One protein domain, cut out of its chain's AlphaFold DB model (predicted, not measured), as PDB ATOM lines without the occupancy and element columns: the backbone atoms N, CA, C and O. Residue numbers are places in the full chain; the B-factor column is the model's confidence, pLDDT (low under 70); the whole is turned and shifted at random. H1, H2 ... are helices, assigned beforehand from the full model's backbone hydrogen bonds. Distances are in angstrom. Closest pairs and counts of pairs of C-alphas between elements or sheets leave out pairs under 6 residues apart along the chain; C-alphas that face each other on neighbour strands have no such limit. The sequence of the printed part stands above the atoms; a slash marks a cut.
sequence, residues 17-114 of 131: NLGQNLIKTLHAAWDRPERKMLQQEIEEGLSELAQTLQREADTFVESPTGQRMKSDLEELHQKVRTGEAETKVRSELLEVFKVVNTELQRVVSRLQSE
ATOM      1  N   ASN A  17      42.824 -12.058  19.119       79.56
ATOM      2  CA  ASN A  17      42.829 -13.063  20.180       79.56
ATOM      3  C   ASN A  17      41.435 -13.650  20.439       79.56
ATOM      4  O   ASN A  17      41.302 -14.866  20.601       79.56
ATOM      5  N   LEU A  18      40.397 -12.812  20.412       79.19
ATOM      6  CA  LEU A  18      39.006 -13.246  20.500       79.19
ATOM      7  C   LEU A  18      38.664 -14.232  19.375       79.19
ATOM      8  O   LEU A  18      38.141 -15.318  19.638       79.19
ATOM      9  N   GLY A  19      39.017 -13.886  18.133       79.62
ATOM     10  CA  GLY A  19      38.810 -14.752  16.972       79.62
ATOM     11  C   GLY A  19      39.531 -16.095  17.107       79.62
ATOM     12  O   GLY A  19      38.933 -17.148  16.885       79.62
ATOM     13  N   GLN A  20      40.791 -16.082  17.549       83.81
ATOM     14  CA  GLN A  20      41.564 -17.305  17.786       83.81
ATOM     15  C   GLN A  20      40.925 -18.206  18.851       83.81
ATOM     16  O   GLN A  20      40.877 -19.427  18.679       83.81
ATOM     17  N   ASN A  21      40.410 -17.638  19.942       75.62
ATOM     18  CA  ASN A  21      39.789 -18.422  21.011       75.62
ATOM     19  C   ASN A  21      38.420 -18.973  20.618       75.62
ATOM     20  O   ASN A  21      38.097 -20.106  20.979       75.62
ATOM     21  N   LEU A  22      37.655 -18.237  19.812       78.06
ATOM     22  CA  LEU A  22      36.416 -18.747  19.235       78.06
ATOM     23  C   LEU A  22      36.682 -19.948  18.314       78.06
ATOM     24  O   LEU A  22      36.056 -20.992  18.486       78.06
ATOM     25  N   ILE A  23      37.656 -19.838  17.400       80.25
ATOM     26  CA  ILE A  23      38.033 -20.933  16.487       80.25
ATOM     27  C   ILE A  23      38.468 -22.169  17.277       80.25
ATOM     28  O   ILE A  23      38.007 -23.271  16.990       80.25
ATOM     29  N   LYS A  24      39.309 -22.000  18.304       77.38
ATOM     30  CA  LYS A  24      39.752 -23.109  19.169       77.38
ATOM     31  C   LYS A  24      38.595 -23.775  19.909       77.38
ATOM     32  O   LYS A  24      38.570 -24.997  19.995       77.38
ATOM     33  N   THR A  25      37.648 -22.990  20.425       76.06
ATOM     34  CA  THR A  25      36.467 -23.517  21.132       76.06
ATOM     35  C   THR A  25      35.596 -24.341  20.192       76.06
ATOM     36  O   THR A  25      35.212 -25.457  20.530       76.06
ATOM     37  N   LEU A  26      35.334 -23.817  18.991       75.25
ATOM     38  CA  LEU A  26      34.565 -24.518  17.967       75.25
ATOM     39  C   LEU A  26      35.275 -25.795  17.517       75.25
ATOM     40  O   LEU A  26      34.639 -26.836  17.454       75.25
ATOM     41  N   HIS A  27      36.585 -25.742  17.275       75.94
ATOM     42  CA  HIS A  27      37.371 -26.910  16.877       75.94
ATOM     43  C   HIS A  27      37.365 -28.001  17.961       75.94
ATOM     44  O   HIS A  27      37.089 -29.157  17.665       75.94
ATOM     45  N   ALA A  28      37.554 -27.626  19.233       72.31
ATOM     46  CA  ALA A  28      37.499 -28.558  20.360       72.31
ATOM     47  C   ALA A  28      36.105 -29.185  20.555       72.31
ATOM     48  O   ALA A  28      35.997 -30.353  20.919       72.31
ATOM     49  N   ALA A  29      35.033 -28.428  20.307       69.94
ATOM     50  CA  ALA A  29      33.673 -28.964  20.318       69.94
ATOM     51  C   ALA A  29      33.397 -29.876  19.102       69.94
ATOM     52  O   ALA A  29      32.661 -30.853  19.216       69.94
ATOM     53  N   TRP A  30      34.012 -29.580  17.954       71.00
ATOM     54  CA  TRP A  30      33.846 -30.298  16.689       71.00
ATOM     55  C   TRP A  30      34.589 -31.640  16.624       71.00
ATOM     56  O   TRP A  30      34.150 -32.551  15.922       71.00
ATOM     57  N   ASP A  31      35.685 -31.790  17.369       68.12
ATOM     58  CA  ASP A  31      36.459 -33.038  17.445       68.12
ATOM     59  C   ASP A  31      35.796 -34.117  18.328       68.12
ATOM     60  O   ASP A  31      36.264 -35.259  18.382       68.12
ATOM     61  N   ARG A  32      34.668 -33.800  18.980       72.25
ATOM     62  CA  ARG A  32      33.902 -34.759  19.790       72.25
ATOM     63  C   ARG A  32      33.047 -35.705  18.924       72.25
ATOM     64  O   ARG A  32      32.590 -35.323  17.841       72.25
ATOM     65  N   PRO A  33      32.803 -36.958  19.361       62.66
ATOM     66  CA  PRO A  33      32.059 -37.954  18.579       62.66
ATOM     67  C   PRO A  33      30.631 -37.515  18.201       62.66
ATOM     68  O   PRO A  33      30.081 -37.990  17.205       62.66
ATOM     69  N   GLU A  34      30.059 -36.552  18.925       66.25
ATOM     70  CA  GLU A  34      28.743 -35.954  18.689       66.25
ATOM     71  C   GLU A  34      28.714 -34.899  17.559       66.25
ATOM     72  O   GLU A  34      27.666 -34.301  17.307       66.25
ATOM     73  N   ARG A  35      29.815 -34.692  16.816       72.44
ATOM     74  CA  ARG A  35      29.957 -33.645  15.780       72.44
ATOM     75  C   ARG A  35      28.809 -33.529  14.776       72.44
ATOM     76  O   ARG A  35      28.525 -32.440  14.303       72.44
ATOM     77  N   LYS A  36      28.153 -34.642  14.420       67.06
ATOM     78  CA  LYS A  36      27.039 -34.630  13.454       67.06
ATOM     79  C   LYS A  36      25.794 -33.953  14.022       67.06
ATOM     80  O   LYS A  36      25.103 -33.261  13.288       67.06
ATOM     81  N   MET A  37      25.524 -34.166  15.307       74.38
ATOM     82  CA  MET A  37      24.413 -33.528  16.009       74.38
ATOM     83  C   MET A  37      24.723 -32.045  16.221       74.38
ATOM     84  O   MET A  37      23.906 -31.198  15.884       74.38
ATOM     85  N   LEU A  38      25.956 -31.738  16.636       71.12
ATOM     86  CA  LEU A  38      26.427 -30.364  16.804       71.12
ATOM     87  C   LEU A  38      26.399 -29.565  15.489       71.12
ATOM     88  O   LEU A  38      25.983 -28.412  15.477       71.12
ATOM     89  N   GLN A  39      26.808 -30.176  14.373       70.56
ATOM     90  CA  GLN A  39      26.722 -29.565  13.047       70.56
ATOM     91  C   GLN A  39      25.280 -29.168  12.719       70.56
ATOM     92  O   GLN A  39      25.038 -28.044  12.290       70.56
ATOM     93  N   GLN A  40      24.334 -30.082  12.936       76.12
ATOM     94  CA  GLN A  40      22.936 -29.853  12.602       76.12
ATOM     95  C   GLN A  40      22.302 -28.776  13.497       76.12
ATOM     96  O   GLN A  40      21.632 -27.885  12.989       76.12
ATOM     97  N   GLU A  41      22.587 -28.790  14.801       75.75
ATOM     98  CA  GLU A  41      22.120 -27.762  15.744       75.75
ATOM     99  C   GLU A  41      22.676 -26.366  15.413       75.75
ATOM    100  O   GLU A  41      21.956 -25.371  15.505       75.75
ATOM    101  N   ILE A  42      23.940 -26.277  14.984       75.75
ATOM    102  CA  ILE A  42      24.548 -25.013  14.545       75.75
ATOM    103  C   ILE A  42      23.910 -24.528  13.237       75.75
ATOM    104  O   ILE A  42      23.582 -23.347  13.125       75.75
ATOM    105  N   GLU A  43      23.730 -25.407  12.249       72.50
ATOM    106  CA  GLU A  43      23.105 -25.057  10.968       72.50
ATOM    107  C   GLU A  43      21.657 -24.576  11.156       72.50
ATOM    108  O   GLU A  43      21.268 -23.545  10.599       72.50
ATOM    109  N   GLU A  44      20.874 -25.272  11.982       80.75
ATOM    110  CA  GLU A  44      19.490 -24.910  12.292       80.75
ATOM    111  C   GLU A  44      19.419 -23.597  13.085       80.75
ATOM    112  O   GLU A  44      18.698 -22.681  12.681       80.75
ATOM    113  N   GLY A  45      20.230 -23.444  14.137       74.44
ATOM    114  CA  GLY A  45      20.248 -22.234  14.961       74.44
ATOM    115  C   GLY A  45      20.707 -20.984  14.202       74.44
ATOM    116  O   GLY A  45      20.125 -19.911  14.362       74.44
ATOM    117  N   LEU A  46      21.713 -21.103  13.328       79.62
ATOM    118  CA  LEU A  46      22.159 -19.990  12.481       79.62
ATOM    119  C   LEU A  46      21.112 -19.614  11.431       79.62
ATOM    120  O   LEU A  46      20.906 -18.428  11.172       79.62
ATOM    121  N   SER A  47      20.437 -20.603  10.842       76.88
ATOM    122  CA  SER A  47      19.349 -20.367   9.890       76.88
ATOM    123  C   SER A  47      18.159 -19.671  10.556       76.88
ATOM    124  O   SER A  47      17.629 -18.696  10.020       76.88
ATOM    125  N   GLU A  48      17.766 -20.108  11.754       82.69
ATOM    126  CA  GLU A  48      16.671 -19.509  12.521       82.69
ATOM    127  C   GLU A  48      17.005 -18.085  12.983       82.69
ATOM    128  O   GLU A  48      16.180 -17.172  12.851       82.69
ATOM    129  N   LEU A  49      18.238 -17.858  13.446       78.88
ATOM    130  CA  LEU A  49      18.727 -16.527  13.797       78.88
ATOM    131  C   LEU A  49      18.712 -15.597  12.580       78.88
ATOM    132  O   LEU A  49      18.226 -14.474  12.683       78.88
ATOM    133  N   ALA A  50      19.200 -16.059  11.424       71.12
ATOM    134  CA  ALA A  50      19.214 -15.270  10.195       71.12
ATOM    135  C   ALA A  50      17.795 -14.892   9.747       71.12
ATOM    136  O   ALA A  50      17.536 -13.733   9.433       71.12
ATOM    137  N   GLN A  51      16.856 -15.840   9.781       83.12
ATOM    138  CA  GLN A  51      15.459 -15.585   9.430       83.12
ATOM    139  C   GLN A  51      14.781 -14.617  10.404       83.12
ATOM    140  O   GLN A  51      14.018 -13.747   9.982       83.12
ATOM    141  N   THR A  52      15.066 -14.748  11.699       80.50
ATOM    142  CA  THR A  52      14.525 -13.862  12.735       80.50
ATOM    143  C   THR A  52      15.083 -12.454  12.582       80.50
ATOM    144  O   THR A  52      14.317 -11.497  12.520       80.50
ATOM    145  N   LEU A  53      16.403 -12.320  12.431       74.56
ATOM    146  CA  LEU A  53      17.053 -11.035  12.195       74.56
ATOM    147  C   LEU A  53      16.552 -10.378  10.914       74.56
ATOM    148  O   LEU A  53      16.306  -9.182  10.927       74.56
ATOM    149  N   GLN A  54      16.363 -11.134   9.833       75.56
ATOM    150  CA  GLN A  54      15.855 -10.581   8.581       75.56
ATOM    151  C   GLN A  54      14.416 -10.080   8.724       75.56
ATOM    152  O   GLN A  54      14.122  -8.956   8.335       75.56
ATOM    153  N   ARG A  55      13.535 -10.853   9.369       79.31
ATOM    154  CA  ARG A  55      12.145 -10.443   9.615       79.31
ATOM    155  C   ARG A  55      12.055  -9.196  10.499       79.31
ATOM    156  O   ARG A  55      11.294  -8.277  10.195       79.31
ATOM    157  N   GLU A  56      12.813  -9.170  11.589       78.75
ATOM    158  CA  GLU A  56      12.834  -8.037  12.518       78.75
ATOM    159  C   GLU A  56      13.510  -6.814  11.885       78.75
ATOM    160  O   GLU A  56      13.046  -5.694  12.082       78.75
ATOM    161  N   ALA A  57      14.552  -7.004  11.069       73.88
ATOM    162  CA  ALA A  57      15.208  -5.928  10.333       73.88
ATOM    163  C   ALA A  57      14.293  -5.322   9.265       73.88
ATOM    164  O   ALA A  57      14.191  -4.100   9.207       73.88
ATOM    165  N   ASP A  58      13.595  -6.138   8.472       76.44
ATOM    166  CA  ASP A  58      12.636  -5.654   7.471       76.44
ATOM    167  C   ASP A  58      11.521  -4.843   8.153       76.44
ATOM    168  O   ASP A  58      11.244  -3.702   7.782       76.44
ATOM    169  N   THR A  59      10.975  -5.365   9.257       74.50
ATOM    170  CA  THR A  59       9.950  -4.673  10.060       74.50
ATOM    171  C   THR A  59      10.479  -3.376  10.680       74.50
ATOM    172  O   THR A  59       9.787  -2.356  10.717       74.50
ATOM    173  N   PHE A  60      11.720  -3.387  11.169       75.88
ATOM    174  CA  PHE A  60      12.353  -2.221  11.770       75.88
ATOM    175  C   PHE A  60      12.645  -1.138  10.729       75.88
ATOM    176  O   PHE A  60      12.312   0.020  10.974       75.88
ATOM    177  N   VAL A  61      13.204  -1.494   9.568       74.88
ATOM    178  CA  VAL A  61      13.522  -0.573   8.461       74.88
ATOM    179  C   VAL A  61      12.262   0.090   7.909       74.88
ATOM    180  O   VAL A  61      12.276   1.288   7.622       74.88
ATOM    181  N   GLU A  62      11.164  -0.655   7.804       77.69
ATOM    182  CA  GLU A  62       9.874  -0.123   7.355       77.69
ATOM    183  C   GLU A  62       9.171   0.732   8.424       77.69
ATOM    184  O   GLU A  62       8.292   1.537   8.105       77.69
ATOM    185  N   SER A  63       9.573   0.616   9.693       79.25
ATOM    186  CA  SER A  63       8.971   1.379  10.783       79.25
ATOM    187  C   SER A  63       9.362   2.871  10.761       79.25
ATOM    188  O   SER A  63      10.472   3.240  10.355       79.25
ATOM    189  N   PRO A  64       8.513   3.768  11.305       76.50
ATOM    190  CA  PRO A  64       8.860   5.182  11.495       76.50
ATOM    191  C   PRO A  64      10.119   5.397  12.351       76.50
ATOM    192  O   PRO A  64      10.813   6.404  12.202       76.50
ATOM    193  N   THR A  65      10.413   4.460  13.256       77.88
ATOM    194  CA  THR A  65      11.616   4.469  14.093       77.88
ATOM    195  C   THR A  65      12.860   4.131  13.273       77.88
ATOM    196  O   THR A  65      13.860   4.831  13.399       77.88
ATOM    197  N   GLY A  66      12.797   3.136  12.382       74.19
ATOM    198  CA  GLY A  66      13.914   2.778  11.500       74.19
ATOM    199  C   GLY A  66      14.241   3.856  10.472       74.19
ATOM    200  O   GLY A  66      15.415   4.134  10.225       74.19
ATOM    201  N   GLN A  67      13.228   4.548   9.937       78.19
ATOM    202  CA  GLN A  67      13.463   5.698   9.056       78.19
ATOM    203  C   GLN A  67      14.175   6.856   9.773       78.19
ATOM    204  O   GLN A  67      15.082   7.456   9.198       78.19
ATOM    205  N   ARG A  68      13.819   7.147  11.035       77.50
ATOM    206  CA  ARG A  68      14.547   8.138  11.853       77.50
ATOM    207  C   ARG A  68      15.965   7.680  12.174       77.50
ATOM    208  O   ARG A  68      16.899   8.441  11.955       77.50
ATOM    209  N   MET A  69      16.128   6.419  12.574       75.81
ATOM    210  CA  MET A  69      17.430   5.817  12.868       75.81
ATOM    211  C   MET A  69      18.397   5.939  11.682       75.81
ATOM    212  O   MET A  69      19.572   6.211  11.886       75.81
ATOM    213  N   LYS A  70      17.919   5.784  10.438       73.06
ATOM    214  CA  LYS A  70      18.743   5.971   9.233       73.06
ATOM    215  C   LYS A  70      19.271   7.405   9.102       73.06
ATOM    216  O   LYS A  70      20.449   7.585   8.810       73.06
ATOM    217  N   SER A  71      18.421   8.401   9.355       73.56
ATOM    218  CA  SER A  71      18.811   9.817   9.351       73.56
ATOM    219  C   SER A  71      19.810  10.127  10.471       73.56
ATOM    220  O   SER A  71      20.816  10.793  10.241       73.56
ATOM    221  N   ASP A  72      19.571   9.585  11.665       72.25
ATOM    222  CA  ASP A  72      20.465   9.744  12.814       72.25
ATOM    223  C   ASP A  72      21.825   9.068  12.562       72.25
ATOM    224  O   ASP A  72      22.864   9.581  12.975       72.25
ATOM    225  N   LEU A  73      21.843   7.940  11.842       72.81
ATOM    226  CA  LEU A  73      23.058   7.215  11.475       72.81
ATOM    227  C   LEU A  73      23.897   7.976  10.435       72.81
ATOM    228  O   LEU A  73      25.124   7.954  10.516       72.81
ATOM    229  N   GLU A  74      23.264   8.679   9.492       71.31
ATOM    230  CA  GLU A  74      23.951   9.576   8.546       71.31
ATOM    231  C   GLU A  74      24.597  10.774   9.271       71.31
ATOM    232  O   GLU A  74      25.761  11.102   9.007       71.31
ATOM    233  N   GLU A  75      23.906  11.370  10.249       68.44
ATOM    234  CA  GLU A  75      24.476  12.417  11.110       68.44
ATOM    235  C   GLU A  75      25.606  11.896  12.007       68.44
ATOM    236  O   GLU A  75      26.623  12.568  12.206       68.44
ATOM    237  N   LEU A  76      25.449  10.689  12.557       66.44
ATOM    238  CA  LEU A  76      26.469  10.051  13.380       66.44
ATOM    239  C   LEU A  76      27.708   9.719  12.543       66.44
ATOM    240  O   LEU A  76      28.822   9.955  12.997       66.44
ATOM    241  N   HIS A  77      27.539   9.248  11.305       68.06
ATOM    242  CA  HIS A  77      28.638   9.015  10.370       68.06
ATOM    243  C   HIS A  77      29.411  10.310  10.074       68.06
ATOM    244  O   HIS A  77      30.642  10.295  10.060       68.06
ATOM    245  N   GLN A  78      28.722  11.448   9.930       62.62
ATOM    246  CA  GLN A  78      29.384  12.755   9.845       62.62
ATOM    247  C   GLN A  78      30.153  13.115  11.126       62.62
ATOM    248  O   GLN A  78      31.288  13.571  11.024       62.62
ATOM    249  N   LYS A  79      29.595  12.870  12.317       61.44
ATOM    250  CA  LYS A  79      30.238  13.174  13.617       61.44
ATOM    251  C   LYS A  79      31.400  12.235  13.975       61.44
ATOM    252  O   LYS A  79      32.356  12.625  14.642       61.44
ATOM    253  N   VAL A  80      31.345  10.989  13.512       59.22
ATOM    254  CA  VAL A  80      32.448  10.023  13.605       59.22
ATOM    255  C   VAL A  80      33.553  10.404  12.623       59.22
ATOM    256  O   VAL A  80      34.723  10.375  12.988       59.22
ATOM    257  N   ARG A  81      33.208  10.870  11.412       58.94
ATOM    258  CA  ARG A  81      34.174  11.425  10.446       58.94
ATOM    259  C   ARG A  81      34.901  12.662  10.988       58.94
ATOM    260  O   ARG A  81      36.033  12.908  10.577       58.94
ATOM    261  N   THR A  82      34.280  13.421  11.893       64.38
ATOM    262  CA  THR A  82      34.899  14.564  12.587       64.38
ATOM    263  C   THR A  82      35.684  14.178  13.848       64.38
ATOM    264  O   THR A  82      36.274  15.057  14.468       64.38
ATOM    265  N   GLY A  83      35.748  12.890  14.217       59.31
ATOM    266  CA  GLY A  83      36.664  12.348  15.235       59.31
ATOM    267  C   GLY A  83      36.271  12.568  16.704       59.31
ATOM    268  O   GLY A  83      36.980  12.118  17.600       59.31
ATOM    269  N   GLU A  84      35.139  13.217  16.994       60.16
ATOM    270  CA  GLU A  84      34.776  13.616  18.370       60.16
ATOM    271  C   GLU A  84      34.322  12.442  19.266       60.16
ATOM    272  O   GLU A  84      34.381  12.539  20.492       60.16
ATOM    273  N   ALA A  85      33.900  11.316  18.676       61.22
ATOM    274  CA  ALA A  85      33.371  10.147  19.397       61.22
ATOM    275  C   ALA A  85      34.312   8.924  19.420       61.22
ATOM    276  O   ALA A  85      34.044   7.947  20.122       61.22
ATOM    277  N   GLU A  86      35.412   8.960  18.667       64.00
ATOM    278  CA  GLU A  86      36.221   7.779  18.338       64.00
ATOM    279  C   GLU A  86      36.908   7.161  19.567       64.00
ATOM    280  O   GLU A  86      36.846   5.952  19.791       64.00
ATOM    281  N   THR A  87      37.492   7.990  20.430       64.94
ATOM    282  CA  THR A  87      38.296   7.525  21.570       64.94
ATOM    283  C   THR A  87      37.469   6.813  22.644       64.94
ATOM    284  O   THR A  87      37.925   5.826  23.222       64.94
ATOM    285  N   LYS A  88      36.244   7.282  22.917       67.06
ATOM    286  CA  LYS A  88      35.382   6.695  23.957       67.06
ATOM    287  C   LYS A  88      34.797   5.356  23.508       67.06
ATOM    288  O   LYS A  88      34.884   4.378  24.244       67.06
ATOM    289  N   VAL A  89      34.302   5.294  22.273       71.94
ATOM    290  CA  VAL A  89      33.788   4.057  21.660       71.94
ATOM    291  C   VAL A  89      34.881   2.990  21.597       71.94
ATOM    292  O   VAL A  89      34.650   1.832  21.927       71.94
ATOM    293  N   ARG A  90      36.107   3.389  21.246       63.47
ATOM    294  CA  ARG A  90      37.274   2.505  21.216       63.47
ATOM    295  C   ARG A  90      37.607   1.908  22.587       63.47
ATOM    296  O   ARG A  90      37.907   0.721  22.670       63.47
ATOM    297  N   SER A  91      37.561   2.719  23.646       69.00
ATOM    298  CA  SER A  91      37.815   2.268  25.021       69.00
ATOM    299  C   SER A  91      36.772   1.255  25.489       69.00
ATOM    300  O   SER A  91      37.127   0.211  26.027       69.00
ATOM    301  N   GLU A  92      35.492   1.543  25.254       75.19
ATOM    302  CA  GLU A  92      34.387   0.666  25.655       75.19
ATOM    303  C   GLU A  92      34.423  -0.667  24.886       75.19
ATOM    304  O   GLU A  92      34.261  -1.734  25.480       75.19
ATOM    305  N   LEU A  93      34.735  -0.640  23.584       72.25
ATOM    306  CA  LEU A  93      34.919  -1.856  22.782       72.25
ATOM    307  C   LEU A  93      36.108  -2.701  23.259       72.25
ATOM    308  O   LEU A  93      36.005  -3.926  23.316       72.25
ATOM    309  N   LEU A  94      37.221  -2.061  23.632       73.00
ATOM    310  CA  LEU A  94      38.400  -2.756  24.152       73.00
ATOM    311  C   LEU A  94      38.084  -3.522  25.444       73.00
ATOM    312  O   LEU A  94      38.514  -4.664  25.606       73.00
ATOM    313  N   GLU A  95      37.337  -2.911  26.365       76.31
ATOM    314  CA  GLU A  95      36.937  -3.553  27.622       76.31
ATOM    315  C   GLU A  95      36.018  -4.751  27.381       76.31
ATOM    316  O   GLU A  95      36.250  -5.826  27.941       76.31
ATOM    317  N   VAL A  96      35.031  -4.606  26.492       77.69
ATOM    318  CA  VAL A  96      34.129  -5.705  26.124       77.69
ATOM    319  C   VAL A  96      34.915  -6.864  25.513       77.69
ATOM    320  O   VAL A  96      34.744  -8.006  25.944       77.69
ATOM    321  N   PHE A  97      35.819  -6.598  24.563       74.25
ATOM    322  CA  PHE A  97      36.622  -7.659  23.953       74.25
ATOM    323  C   PHE A  97      37.508  -8.374  24.970       74.25
ATOM    324  O   PHE A  97      37.537  -9.602  24.965       74.25
ATOM    325  N   LYS A  98      38.139  -7.657  25.905       73.88
ATOM    326  CA  LYS A  98      38.940  -8.275  26.976       73.88
ATOM    327  C   LYS A  98      38.125  -9.206  27.868       73.88
ATOM    328  O   LYS A  98      38.583 -10.306  28.189       73.88
ATOM    329  N   VAL A  99      36.922  -8.788  28.262       81.12
ATOM    330  CA  VAL A  99      36.032  -9.607  29.098       81.12
ATOM    331  C   VAL A  99      35.637 -10.881  28.356       81.12
ATOM    332  O   VAL A  99      35.844 -11.977  28.874       81.12
ATOM    333  N   VAL A 100      35.146 -10.756  27.121       75.75
ATOM    334  CA  VAL A 100      34.712 -11.910  26.318       75.75
ATOM    335  C   VAL A 100      35.878 -12.862  26.042       75.75
ATOM    336  O   VAL A 100      35.737 -14.077  26.184       75.75
ATOM    337  N   ASN A 101      37.048 -12.320  25.708       74.06
ATOM    338  CA  ASN A 101      38.261 -13.087  25.456       74.06
ATOM    339  C   ASN A 101      38.684 -13.900  26.698       74.06
ATOM    340  O   ASN A 101      38.962 -15.096  26.602       74.06
ATOM    341  N   THR A 102      38.628 -13.282  27.881       77.12
ATOM    342  CA  THR A 102      38.933 -13.945  29.159       77.12
ATOM    343  C   THR A 102      37.961 -15.090  29.456       77.12
ATOM    344  O   THR A 102      38.383 -16.163  29.889       77.12
ATOM    345  N   GLU A 103      36.661 -14.893  29.231       80.00
ATOM    346  CA  GLU A 103      35.665 -15.950  29.450       80.00
ATOM    347  C   GLU A 103      35.859 -17.124  28.481       80.00
ATOM    348  O   GLU A 103      35.851 -18.283  28.903       80.00
ATOM    349  N   LEU A 104      36.126 -16.847  27.201       72.25
ATOM    350  CA  LEU A 104      36.392 -17.889  26.207       72.25
ATOM    351  C   LEU A 104      37.647 -18.698  26.537       72.25
ATOM    352  O   LEU A 104      37.617 -19.924  26.456       72.25
ATOM    353  N   GLN A 105      38.730 -18.057  26.985       72.62
ATOM    354  CA  GLN A 105      39.935 -18.771  27.426       72.62
ATOM    355  C   GLN A 105      39.649 -19.753  28.566       72.62
ATOM    356  O   GLN A 105      40.208 -20.852  28.587       72.62
ATOM    357  N   ARG A 106      38.760 -19.398  29.503       75.38
ATOM    358  CA  ARG A 106      38.359 -20.309  30.586       75.38
ATOM    359  C   ARG A 106      37.586 -21.507  30.053       75.38
ATOM    360  O   ARG A 106      37.830 -22.621  30.509       75.38
ATOM    361  N   VAL A 107      36.679 -21.295  29.101       73.06
ATOM    362  CA  VAL A 107      35.914 -22.381  28.467       73.06
ATOM    363  C   VAL A 107      36.848 -23.323  27.709       73.06
ATOM    364  O   VAL A 107      36.804 -24.528  27.949       73.06
ATOM    365  N   VAL A 108      37.757 -22.790  26.885       72.31
ATOM    366  CA  VAL A 108      38.773 -23.581  26.166       72.31
ATOM    367  C   VAL A 108      39.616 -24.400  27.140       72.31
ATOM    368  O   VAL A 108      39.778 -25.601  26.953       72.31
ATOM    369  N   SER A 109      40.101 -23.775  28.216       73.38
ATOM    370  CA  SER A 109      40.943 -24.452  29.209       73.38
ATOM    371  C   SER A 109      40.208 -25.600  29.906       73.38
ATOM    372  O   SER A 109      40.808 -26.640  30.171       73.38
ATOM    373  N   ARG A 110      38.907 -25.445  30.191       74.06
ATOM    374  CA  ARG A 110      38.073 -26.511  30.773       74.06
ATOM    375  C   ARG A 110      37.890 -27.675  29.805       74.06
ATOM    376  O   ARG A 110      38.140 -28.811  30.186       74.06
ATOM    377  N   LEU A 111      37.546 -27.376  28.553       69.00
ATOM    378  CA  LEU A 111      37.364 -28.388  27.510       69.00
ATOM    379  C   LEU A 111      38.653 -29.179  27.238       69.00
ATOM    380  O   LEU A 111      38.578 -30.384  27.046       69.00
ATOM    381  N   GLN A 112      39.819 -28.524  27.287       67.81
ATOM    382  CA  GLN A 112      41.134 -29.167  27.143       67.81
ATOM    383  C   GLN A 112      41.564 -29.970  28.381       67.81
ATOM    384  O   GLN A 112      42.286 -30.958  28.262       67.81
ATOM    385  N   SER A 113      41.145 -29.554  29.580       66.00
ATOM    386  CA  SER A 113      41.477 -30.259  30.827       66.00
ATOM    387  C   SER A 113      40.653 -31.538  31.010       66.00
ATOM    388  O   SER A 113      41.123 -32.474  31.649       66.00
ATOM    389  N   GLU A 114      39.454 -31.607  30.427       58.16
ATOM    390  CA  GLU A 114      38.602 -32.807  30.438       58.16
ATOM    391  C   GLU A 114      39.139 -33.966  29.575       58.16
ATOM    392  O   GLU A 114      38.742 -35.105  29.801       58.16
TER     393      GLU A 114
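AT A GLANCE: This is residues 17 to 114 of the 131 residues of an uncharacterized protein of Chloroflexi bacterium RBG_16_52_11 (UniProt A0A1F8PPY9). Picture a flat, open frame of four helices with an empty middle: the long helices H2 and H4 make its two long sides, H3 crosses between them at one end, and H1 packs on H4 and slants over to the beginning of H2 to close the other end. The frame is loosely made, since H1 with H4 is the one pair of helices that touches, and H2 and H4 are apart. The printed part has 98 residues with four named helices, in the order H1, H2, H3, H4, and no named strand; its class is all helix. The whole is extended, with a radius of gyration of the C-alphas of 19.4 A, and spans 51 by 33 by 14 A, only just flat.

HOW THE PARTS SIT: Start at H2, residues 35 to 62, one of the two longest helices. At its last residues look for H3, residues 64 to 81, which is close but not clearly touching: the closest C-alphas, of Phe 60 and Gly 66, are 5.2 A apart. Their lines are about perpendicular, at 82 degrees. At the first residues of H2 look for H1, residues 17 to 30, also close but not clearly touching, with the closest C-alphas, of Trp 30 and Leu 38, 7.4 A apart. These two run opposite ways at a steep tilt of 49 degrees. From H1 go to H4, residues 86 to 113: they touch, and their closest C-alphas, of Leu 18 and Asn 101, are 5.0 A apart. They run the same way at a shallow tilt of 30 degrees. H3 and H4 are close but not clearly touching, about perpendicular at 77 degrees, with the closest C-alphas, of Val 80 and Glu 86, 6.5 A apart. H1 and H3 are apart, and so are H2 and H4. In H1, H2, H3 and H4 every O i to N i+4 pair is within hydrogen-bond range.

IN THESE COORDINATES: Find C-alpha 35 at (29.957, -33.645, 15.780); from there H2 runs 40.0 A to C-alpha 62 at (9.874, -0.123, 7.355). H3 covers 26.1 A from Pro 64 to Arg 81, and H4 covers 40.4 A from Glu 86 to C-alpha 113 at (41.477, -30.259, 30.827). H1 covers 19.7 A from Asn 17 to Trp 30.

THE WHOLE: The C-alphas farthest apart in the domain, of Pro 33 and Thr 82, are 52.9 A apart. The printed part has no cut, and its three links are tight. Residues 40 to 56 of H2 and residues 86 to 96 of H4 are among the stretches that stand free. The mean pLDDT of the printed part is 72.9; 25 residues are under 70, among them residues 75 to 88 and 111 to 114.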